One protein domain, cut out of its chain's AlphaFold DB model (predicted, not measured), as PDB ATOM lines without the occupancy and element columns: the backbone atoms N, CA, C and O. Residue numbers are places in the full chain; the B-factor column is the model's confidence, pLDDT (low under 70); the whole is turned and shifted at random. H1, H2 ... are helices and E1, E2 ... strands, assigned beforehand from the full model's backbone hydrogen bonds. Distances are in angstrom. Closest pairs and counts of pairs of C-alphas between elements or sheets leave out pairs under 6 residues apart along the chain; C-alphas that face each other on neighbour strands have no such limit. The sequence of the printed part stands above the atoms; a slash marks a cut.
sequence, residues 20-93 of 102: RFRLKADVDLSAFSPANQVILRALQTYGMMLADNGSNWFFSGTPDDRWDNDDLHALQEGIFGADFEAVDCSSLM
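AT A GLANCE: This is residues 20 to 93 of the 102 residues of an uncharacterized protein of Chloroflexia bacterium (UniProt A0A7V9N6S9). With little regular structure, this model has a tiny antiparallel sheet, E1 beside E2, toward one end, and two slanted helices, H1 and H2, running toward it; a wide loop, residues 46 to 68, joins them, and residues 61 to 66 stick out. The 74 printed residues run E1, H1, H2, E2, mixed, under half in named elements. The whole is compact, radius of gyration of the C-alphas 12.8 A, spanning 38 by 27 by 20 A.

HOW THE PARTS SIT: Start at E1, residues 20 to 23, and E2, residues 84 to 86, antiparallel at 150 degrees; N 22 and O 85 are within hydrogen-bond range, 2.9 A. From E1, look to H1, residues 34 to 45; the closest C-alphas are those of Leu 23 and Gln 44, 4.5 A. H1, with residue 36 alone, and H2, residues 69 to 78, only just touch, with 3 pairs of C-alphas within 8 A, the closest those of Asn 36 and Leu 72, 6.7 A; they run the same way at a steep tilt of 49 degrees. Every O i to N i+4 pair is within hydrogen-bond range in H1, 3 of 6 in H2.

IN THESE COORDINATES: Find C-alpha 20 at (169.561, 161.157, 210.956), where E1 begins its 10.3 A. H1 is 16.5 A long, H2 14.6 A; E2, 6.7 A, ends at C-alpha 86, (165.644, 156.447, 210.837).

THE WHOLE: The printed part has no cut. H1 to H2 is a long link. No printed residue is under 70 in pLDDT.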
ATOM      1  N   ARG A  20     168.499 162.020 210.441       94.00
ATOM      2  CA  ARG A  20     169.561 161.157 210.956       94.00
ATOM      3  C   ARG A  20     169.224 159.693 210.735       94.00
ATOM      4  O   ARG A  20     168.092 159.269 210.967       94.00
ATOM      5  N   PHE A  21     170.231 158.929 210.348       96.12
ATOM      6  CA  PHE A  21     170.145 157.488 210.159       96.12
ATOM      7  C   PHE A  21     171.203 156.797 211.001       96.12
ATOM      8  O   PHE A  21     172.290 157.339 211.191       96.12
ATOM      9  N   ARG A  22     170.906 155.600 211.496       97.81
ATOM     10  CA  ARG A  22     171.865 154.769 212.225       97.81
ATOM     11  C   ARG A  22     171.979 153.416 211.548       97.81
ATOM     12  O   ARG A  22     170.962 152.859 211.146       97.81
ATOM     13  N   LEU A  23     173.203 152.919 211.389       98.25
ATOM     14  CA  LEU A  23     173.413 151.563 210.887       98.25
ATOM     15  C   LEU A  23     172.947 150.584 211.965       98.25
ATOM     16  O   LEU A  23     173.301 150.746 213.135       98.25
ATOM     17  N   LYS A  24     172.149 149.582 211.600       98.44
ATOM     18  CA  LYS A  24     171.636 148.625 212.580       98.44
ATOM     19  C   LYS A  24     172.783 147.850 213.229       98.44
ATOM     20  O   LYS A  24     173.812 147.552 212.615       98.44
ATOM     21  N   ALA A  25     172.608 147.542 214.510       97.31
ATOM     22  CA  ALA A  25     173.639 146.891 215.315       97.31
ATOM     23  C   ALA A  25     173.914 145.436 214.890       97.31
ATOM     24  O   ALA A  25     174.958 144.889 215.238       97.31
ATOM     25  N   ASP A  26     172.984 144.815 214.164       97.44
ATOM     26  CA  ASP A  26     173.040 143.427 213.704       97.44
ATOM     27  C   ASP A  26     173.626 143.258 212.293       97.44
ATOM     28  O   ASP A  26     173.784 142.126 211.836       97.44
ATOM     29  N   VAL A  27     173.999 144.352 211.621       97.94
ATOM     30  CA  VAL A  27     174.710 144.299 210.337       97.94
ATOM     31  C   VAL A  27     176.067 143.624 210.538       97.94
ATOM     32  O   VAL A  27     176.877 144.063 211.362       97.94
ATOM     33  N   ASP A  28     176.321 142.557 209.778       97.00
ATOM     34  CA  ASP A  28     177.597 141.848 209.815       97.00
ATOM     35  C   ASP A  28     178.684 142.656 209.101       97.00
ATOM     36  O   ASP A  28     178.587 142.977 207.919       97.00
ATOM     37  N   LEU A  29     179.748 142.965 209.838       98.12
ATOM     38  CA  LEU A  29     180.868 143.764 209.352       98.12
ATOM     39  C   LEU A  29     182.074 142.898 208.950       98.12
ATOM     40  O   LEU A  29     183.108 143.436 208.556       98.12
ATOM     41  N   SER A  30     181.977 141.570 209.079       97.62
ATOM     42  CA  SER A  30     183.103 140.643 208.914       97.62
ATOM     43  C   SER A  30     183.700 140.632 207.503       97.62
ATOM     44  O   SER A  30     184.892 140.366 207.348       97.62
ATOM     45  N   ALA A  31     182.896 140.969 206.491       96.38
ATOM     46  CA  ALA A  31     183.309 141.037 205.093       96.38
ATOM     47  C   ALA A  31     184.105 142.309 204.740       96.38
ATOM     48  O   ALA A  31     184.696 142.380 203.665       96.38
ATOM     49  N   PHE A  32     184.131 143.306 205.628       98.12
ATOM     50  CA  PHE A  32     184.785 144.589 205.382       98.12
ATOM     51  C   PHE A  32     186.210 144.618 205.936       98.12
ATOM     52  O   PHE A  32     186.526 143.962 206.935       98.12
ATOM     53  N   SER A  33     187.066 145.437 205.323       98.00
ATOM     54  CA  SER A  33     188.419 145.703 205.816       98.00
ATOM     55  C   SER A  33     188.399 146.250 207.257       98.00
ATOM     56  O   SER A  33     187.411 146.858 207.681       98.00
ATOM     57  N   PRO A  34     189.489 146.107 208.034       97.88
ATOM     58  CA  PRO A  34     189.567 146.700 209.369       97.88
ATOM     59  C   PRO A  34     189.303 148.214 209.391       97.88
ATOM     60  O   PRO A  34     188.720 148.708 210.353       97.88
ATOM     61  N   ALA A  35     189.692 148.945 208.339       96.06
ATOM     62  CA  ALA A  35     189.438 150.380 208.217       96.06
ATOM     63  C   ALA A  35     187.943 150.671 208.011       96.06
ATOM     64  O   ALA A  35     187.354 151.455 208.758       96.06
ATOM     65  N   ASN A  36     187.301 149.962 207.082       97.31
ATOM     66  CA  ASN A  36     185.865 150.075 206.840       97.31
ATOM     67  C   ASN A  36     185.041 149.677 208.068       97.31
ATOM     68  O   ASN A  36     184.072 150.353 208.409       97.31
ATOM     69  N   GLN A  37     185.459 148.650 208.812       98.12
ATOM     70  CA  GLN A  37     184.801 148.273 210.065       98.12
ATOM     71  C   GLN A  37     184.815 149.402 211.103       98.12
ATOM     72  O   GLN A  37     183.850 149.534 211.854       98.12
ATOM     73  N   VAL A  38     185.861 150.237 211.162       97.25
ATOM     74  CA  VAL A  38     185.884 151.406 212.062       97.25
ATOM     75  C   VAL A  38     184.795 152.405 211.675       97.25
ATOM     76  O   VAL A  38     184.057 152.865 212.548       97.25
ATOM     77  N   ILE A  39     184.653 152.698 210.380       96.44
ATOM     78  CA  ILE A  39     183.620 153.606 209.863       96.44
ATOM     79  C   ILE A  39     182.226 153.032 210.139       96.44
ATOM     80  O   ILE A  39     181.378 153.716 210.707       96.44
ATOM     81  N   LEU A  40     181.997 151.757 209.824       97.75
ATOM     82  CA  LEU A  40     180.702 151.103 210.021       97.75
ATOM     83  C   LEU A  40     180.316 151.027 211.503       97.75
ATOM     84  O   LEU A  40     179.171 151.303 211.855       97.75
ATOM     85  N   ARG A  41     181.267 150.764 212.407       98.44
ATOM     86  CA  ARG A  41     181.019 150.848 213.858       98.44
ATOM     87  C   ARG A  41     180.705 152.269 214.314       98.44
ATOM     88  O   ARG A  41     179.864 152.452 215.198       98.44
ATOM     89  N   ALA A  42     181.341 153.279 213.722       97.38
ATOM     90  CA  ALA A  42     180.986 154.670 213.981       97.38
ATOM     91  C   ALA A  42     179.553 154.968 213.508       97.38
ATOM     92  O   ALA A  42     178.804 155.602 214.245       97.38
ATOM     93  N   LEU A  43     179.127 154.437 212.359       97.25
ATOM     94  CA  LEU A  43     177.745 154.547 211.880       97.25
ATOM     95  C   LEU A  43     176.740 153.777 212.752       97.25
ATOM     96  O   LEU A  43     175.619 154.251 212.932       97.25
ATOM     97  N   GLN A  44     177.125 152.643 213.345       98.00
ATOM     98  CA  GLN A  44     176.295 151.943 214.339       98.00
ATOM     99  C   GLN A  44     176.146 152.757 215.628       98.00
ATOM    100  O   GLN A  44     175.078 152.793 216.232       98.00
ATOM    101  N   THR A  45     177.214 153.432 216.054       97.19
ATOM    102  CA  THR A  45     177.245 154.150 217.336       97.19
ATOM    103  C   THR A  45     176.608 155.536 217.231       97.19
ATOM    104  O   THR A  45     175.743 155.904 218.025       97.19
ATOM    105  N   TYR A  46     177.036 156.316 216.244       96.06
ATOM    106  CA  TYR A  46     176.723 157.739 216.107       96.06
ATOM    107  C   TYR A  46     175.742 158.027 214.973       96.06
ATOM    108  O   TYR A  46     175.041 159.040 215.016       96.06
ATOM    109  N   GLY A  47     175.655 157.129 213.992       95.44
ATOM    110  CA  GLY A  47     174.864 157.341 212.789       95.44
ATOM    111  C   GLY A  47     175.478 158.356 211.825       95.44
ATOM    112  O   GLY A  47     176.628 158.771 211.950       95.44
ATOM    113  N   MET A  48     174.667 158.752 210.853       93.75
ATOM    114  CA  MET A  48     174.941 159.757 209.830       93.75
ATOM    115  C   MET A  48     173.735 160.684 209.667       93.75
ATOM    116  O   MET A  48     172.689 160.481 210.289       93.75
ATOM    117  N   MET A  49     173.869 161.703 208.820       92.31
ATOM    118  CA  MET A  49     172.772 162.597 208.457       92.31
ATOM    119  C   MET A  49     172.703 162.798 206.948       92.31
ATOM    120  O   MET A  49     173.737 162.856 206.285       92.31
ATOM    121  N   LEU A  50     171.487 162.938 206.423       91.69
ATOM    122  CA  LEU A  50     171.262 163.370 205.048       91.69
ATOM    123  C   LEU A  50     171.652 164.848 204.927       91.69
ATOM    124  O   LEU A  50     170.972 165.710 205.482       91.69
ATOM    125  N   ALA A  51     172.770 165.129 204.264       89.19
ATOM    126  CA  ALA A  51     173.368 166.464 204.246       89.19
ATOM    127  C   ALA A  51     173.259 167.180 202.894       89.19
ATOM    128  O   ALA A  51     173.230 168.405 202.883       89.19
ATOM    129  N   ASP A  52     173.218 166.433 201.790       85.31
ATOM    130  CA  ASP A  52     173.229 166.976 200.432       85.31
ATOM    131  C   ASP A  52     172.572 165.983 199.456       85.31
ATOM    132  O   ASP A  52     172.218 164.858 199.831       85.31
ATOM    133  N   ASN A  53     172.399 166.399 198.206       82.81
ATOM    134  CA  ASN A  53     171.934 165.549 197.122       82.81
ATOM    135  C   ASN A  53     173.074 164.702 196.515       82.81
ATOM    136  O   ASN A  53     174.264 164.959 196.688       82.81
ATOM    137  N   GLY A  54     172.700 163.634 195.814       81.06
ATOM    138  CA  GLY A  54     173.642 162.673 195.245       81.06
ATOM    139  C   GLY A  54     172.935 161.405 194.782       81.06
ATOM    140  O   GLY A  54     171.710 161.379 194.649       81.06
ATOM    141  N   SER A  55     173.700 160.340 194.536       83.31
ATOM    142  CA  SER A  55     173.113 159.011 194.366       83.31
ATOM    143  C   SER A  55     172.548 158.495 195.693       83.31
ATOM    144  O   SER A  55     172.956 158.904 196.782       83.31
ATOM    145  N   ASN A  56     171.577 157.588 195.596       84.06
ATOM    146  CA  ASN A  56     170.935 156.996 196.766       84.06
ATOM    147  C   ASN A  56     171.977 156.373 197.699       84.06
ATOM    148  O   ASN A  56     172.773 155.543 197.261       84.06
ATOM    149  N   TRP A  57     171.919 156.745 198.982       87.44
ATOM    150  CA  TRP A  57     172.799 156.216 200.031       87.44
ATOM    151  C   TRP A  57     174.288 156.374 199.716       87.44
ATOM    152  O   TRP A  57     175.094 155.514 200.052       87.44
ATOM    153  N   PHE A  58     174.659 157.467 199.049       88.00
ATOM    154  CA  PHE A  58     176.056 157.777 198.790       88.00
ATOM    155  C   PHE A  58     176.762 158.269 200.050       88.00
ATOM    156  O   PHE A  58     176.277 159.184 200.722       88.00
ATOM    157  N   PHE A  59     177.917 157.688 200.366       87.06
ATOM    158  CA  PHE A  59     178.736 158.159 201.480       87.06
ATOM    159  C   PHE A  59     179.727 159.207 200.987       87.06
ATOM    160  O   PHE A  59     180.609 158.927 200.179       87.06
ATOM    161  N   SER A  60     179.593 160.429 201.497       83.56
ATOM    162  CA  SER A  60     180.576 161.487 201.295       83.56
ATOM    163  C   SER A  60     181.493 161.610 202.512       83.56
ATOM    164  O   SER A  60     181.098 161.373 203.655       83.56
ATOM    165  N   GLY A  61     182.746 161.974 202.255       83.44
ATOM    166  CA  GLY A  61     183.775 162.136 203.274       83.44
ATOM    167  C   GLY A  61     184.697 163.308 202.962       83.44
ATOM    168  O   GLY A  61     184.539 164.013 201.965       83.44
ATOM    169  N   THR A  62     185.675 163.530 203.834       88.19
ATOM    170  CA  THR A  62     186.713 164.539 203.608       88.19
ATOM    171  C   THR A  62     187.665 164.079 202.500       88.19
ATOM    172  O   THR A  62     188.149 162.949 202.579       88.19
ATOM    173  N   PRO A  63     187.994 164.935 201.513       87.25
ATOM    174  CA  PRO A  63     189.038 164.635 200.540       87.25
ATOM    175  C   PRO A  63     190.400 164.666 201.245       87.25
ATOM    176  O   PRO A  63     190.927 165.734 201.550       87.25
ATOM    177  N   ASP A  64     190.936 163.490 201.559       91.44
ATOM    178  CA  ASP A  64     192.208 163.319 202.261       91.44
ATOM    179  C   ASP A  64     192.941 162.101 201.691       91.44
ATOM    180  O   ASP A  64     192.376 161.011 201.625       91.44
ATOM    181  N   ASP A  65     194.202 162.282 201.300       93.38
ATOM    182  CA  ASP A  65     195.011 161.253 200.628       93.38
ATOM    183  C   ASP A  65     195.346 160.051 201.526       93.38
ATOM    184  O   ASP A  65     195.890 159.051 201.063       93.38
ATOM    185  N   ARG A  66     195.053 160.134 202.830       92.31
ATOM    186  CA  ARG A  66     195.184 158.999 203.753       92.31
ATOM    187  C   ARG A  66     194.045 157.988 203.608       92.31
ATOM    188  O   ARG A  66     194.137 156.917 204.205       92.31
ATOM    189  N   TRP A  67     192.990 158.318 202.864       91.94
ATOM    190  CA  TRP A  67     191.912 157.393 202.537       91.94
ATOM    191  C   TRP A  67     192.251 156.565 201.298       91.94
ATOM    192  O   TRP A  67     192.604 157.104 200.251       91.94
ATOM    193  N   ASP A  68     192.083 155.250 201.409       94.69
ATOM    194  CA  ASP A  68     192.119 154.345 200.264       94.69
ATOM    195  C   ASP A  68     190.723 154.289 199.626       94.69
ATOM    196  O   ASP A  68     189.823 153.612 200.120       94.69
ATOM    197  N   ASN A  69     190.524 155.047 198.546       92.19
ATOM    198  CA  ASN A  69     189.223 155.131 197.880       92.19
ATOM    199  C   ASN A  69     188.789 153.813 197.223       92.19
ATOM    200  O   ASN A  69     187.585 153.598 197.076       92.19
ATOM    201  N   ASP A  70     189.734 152.944 196.849       94.25
ATOM    202  CA  ASP A  70     189.408 151.638 196.273       94.25
ATOM    203  C   ASP A  70     188.827 150.726 197.367       94.25
ATOM    204  O   ASP A  70     187.804 150.077 197.148       94.25
ATOM    205  N   ASP A  71     189.400 150.744 198.579       95.81
ATOM    206  CA  ASP A  71     188.848 150.022 199.740       95.81
ATOM    207  C   ASP A  71     187.513 150.620 200.218       95.81
ATOM    208  O   ASP A  71     186.571 149.886 200.531       95.81
ATOM    209  N   LEU A  72     187.385 151.952 200.242       94.94
ATOM    210  CA  LEU A  72     186.147 152.629 200.657       94.94
ATOM    211  C   LEU A  72     184.959 152.322 199.734       94.94
ATOM    212  O   LEU A  72     183.811 152.405 200.178       94.94
ATOM    213  N   HIS A  73     185.202 151.933 198.478       93.44
ATOM    214  CA  HIS A  73     184.134 151.580 197.540       93.44
ATOM    215  C   HIS A  73     183.258 150.425 198.053       93.44
ATOM    216  O   HIS A  73     182.049 150.416 197.821       93.44
ATOM    217  N   ALA A  74     183.831 149.518 198.853       95.31
ATOM    218  CA  ALA A  74     183.095 148.414 199.463       95.31
ATOM    219  C   ALA A  74     181.937 148.889 200.360       95.31
ATOM    220  O   ALA A  74     180.930 148.192 200.470       95.31
ATOM    221  N   LEU A  75     182.036 150.075 200.978       94.75
ATOM    222  CA  LEU A  75     180.945 150.651 201.774       94.75
ATOM    223  C   LEU A  75     179.701 150.908 200.915       94.75
ATOM    224  O   LEU A  75     178.588 150.642 201.355       94.75
ATOM    225  N   GLN A  76     179.902 151.396 199.689       91.06
ATOM    226  CA  GLN A  76     178.828 151.726 198.753       91.06
ATOM    227  C   GLN A  76     178.193 150.475 198.130       91.06
ATOM    228  O   GLN A  76     177.008 150.482 197.800       91.06
ATOM    229  N   GLU A  77     178.979 149.414 197.948       93.19
ATOM    230  CA  GLU A  77     178.525 148.148 197.362       93.19
ATOM    231  C   GLU A  77     177.853 147.220 198.381       93.19
ATOM    232  O   GLU A  77     176.959 146.455 198.021       93.19
ATOM    233  N   GLY A  78     178.315 147.253 199.633       94.69
ATOM    234  CA  GLY A  78     177.946 146.284 200.662       94.69
ATOM    235  C   GLY A  78     176.916 146.765 201.679       94.69
ATOM    236  O   GLY A  78     176.401 145.935 202.423       94.69
ATOM    237  N   ILE A  79     176.626 148.068 201.738       95.56
ATOM    238  CA  ILE A  79     175.658 148.647 202.678       95.56
ATOM    239  C   ILE A  79     174.528 149.323 201.909       95.56
ATOM    240  O   ILE A  79     174.749 150.152 201.028       95.56
ATOM    241  N   PHE A  80     173.297 149.015 202.296       94.38
ATOM    242  CA  PHE A  80     172.090 149.508 201.652       94.38
ATOM    243  C   PHE A  80     171.228 150.300 202.628       94.38
ATOM    244  O   PHE A  80     171.320 150.164 203.843       94.38
ATOM    245  N   GLY A  81     170.287 151.082 202.095       92.62
ATOM    246  CA  GLY A  81     169.328 151.812 202.928       92.62
ATOM    247  C   GLY A  81     168.524 150.938 203.887       92.62
ATOM    248  O   GLY A  81     168.150 151.386 204.966       92.62
ATOM    249  N   ALA A  82     168.300 149.673 203.521       95.56
ATOM    250  CA  ALA A  82     167.626 148.702 204.375       95.56
ATOM    251  C   ALA A  82     168.435 148.329 205.628       95.56
ATOM    252  O   ALA A  82     167.843 147.844 206.590       95.56
ATOM    253  N   ASP A  83     169.742 148.578 205.652       97.31
ATOM    254  CA  ASP A  83     170.613 148.327 206.803       97.31
ATOM    255  C   ASP A  83     170.564 149.470 207.823       97.31
ATOM    256  O   ASP A  83     171.067 149.342 208.940       97.31
ATOM    257  N   PHE A  84     169.915 150.579 207.467       96.94
ATOM    258  CA  PHE A  84     169.738 151.731 208.332       96.94
ATOM    259  C   PHE A  84     168.354 151.772 208.976       96.94
ATOM    260  O   PHE A  84     167.363 151.233 208.477       96.94
ATOM    261  N   GLU A  85     168.289 152.466 210.103       97.06
ATOM    262  CA  GLU A  85     167.058 152.911 210.738       97.06
ATOM    263  C   GLU A  85     167.030 154.441 210.810       97.06
ATOM    264  O   GLU A  85     168.057 155.091 211.032       97.06
ATOM    265  N   ALA A  86     165.848 155.026 210.606       95.31
ATOM    266  CA  ALA A  86     165.644 156.447 210.837       95.31
ATOM    267  C   ALA A  86     165.634 156.713 212.345       95.31
ATOM    268  O   ALA A  86     164.893 156.081 213.098       95.31
ATOM    269  N   VAL A  87     166.458 157.658 212.790       95.12
ATOM    270  CA  VAL A  87     166.517 158.049 214.198       95.12
ATOM    271  C   VAL A  87     165.438 159.093 214.468       95.12
ATOM    272  O   VAL A  87     165.437 160.160 213.846       95.12
ATOM    273  N   ASP A  88     164.558 158.812 215.429       91.38
ATOM    274  CA  ASP A  88     163.614 159.804 215.940       91.38
ATOM    275  C   ASP A  88     164.373 160.903 216.697       91.38
ATOM    276  O   ASP A  88     164.907 160.702 217.790       91.38
ATOM    277  N   CYS A  89     164.436 162.078 216.074       87.56
ATOM    278  CA  CYS A  89     165.105 163.257 216.610       87.56
ATOM    279  C   CYS A  89     164.123 164.265 217.223       87.56
ATOM    280  O   CYS A  89     164.544 165.368 217.567       87.56
ATOM    281  N   SER A  90     162.836 163.924 217.365       85.25
ATOM    282  CA  SER A  90     161.810 164.835 217.896       85.25
ATOM    283  C   SER A  90     162.166 165.367 219.287       85.25
ATOM    284  O   SER A  90     161.994 166.552 219.554       85.25
ATOM    285  N   SER A  91     162.766 164.526 220.135       85.56
ATOM    286  CA  SER A  91     163.239 164.902 221.476       85.56
ATOM    287  C   SER A  91     164.396 165.909 221.489       85.56
ATOM    288  O   SER A  91     164.609 166.578 222.496       85.56
ATOM    289  N   LEU A  92     165.139 166.036 220.385       82.56
ATOM    290  CA  LEU A  92     166.230 167.004 220.250       82.56
ATOM    291  C   LEU A  92     165.720 168.383 219.818       82.56
ATOM    292  O   LEU A  92     166.461 169.359 219.891       82.56
ATOM    293  N   MET A  93     164.478 168.478 219.346       81.62
ATOM    294  CA  MET A  93     163.914 169.712 218.816       81.62
ATOM    295  C   MET A  93     163.150 170.459 219.912       81.62
ATOM    296  O   MET A  93     162.041 170.079 220.274       81.62
TER     297      MET A  93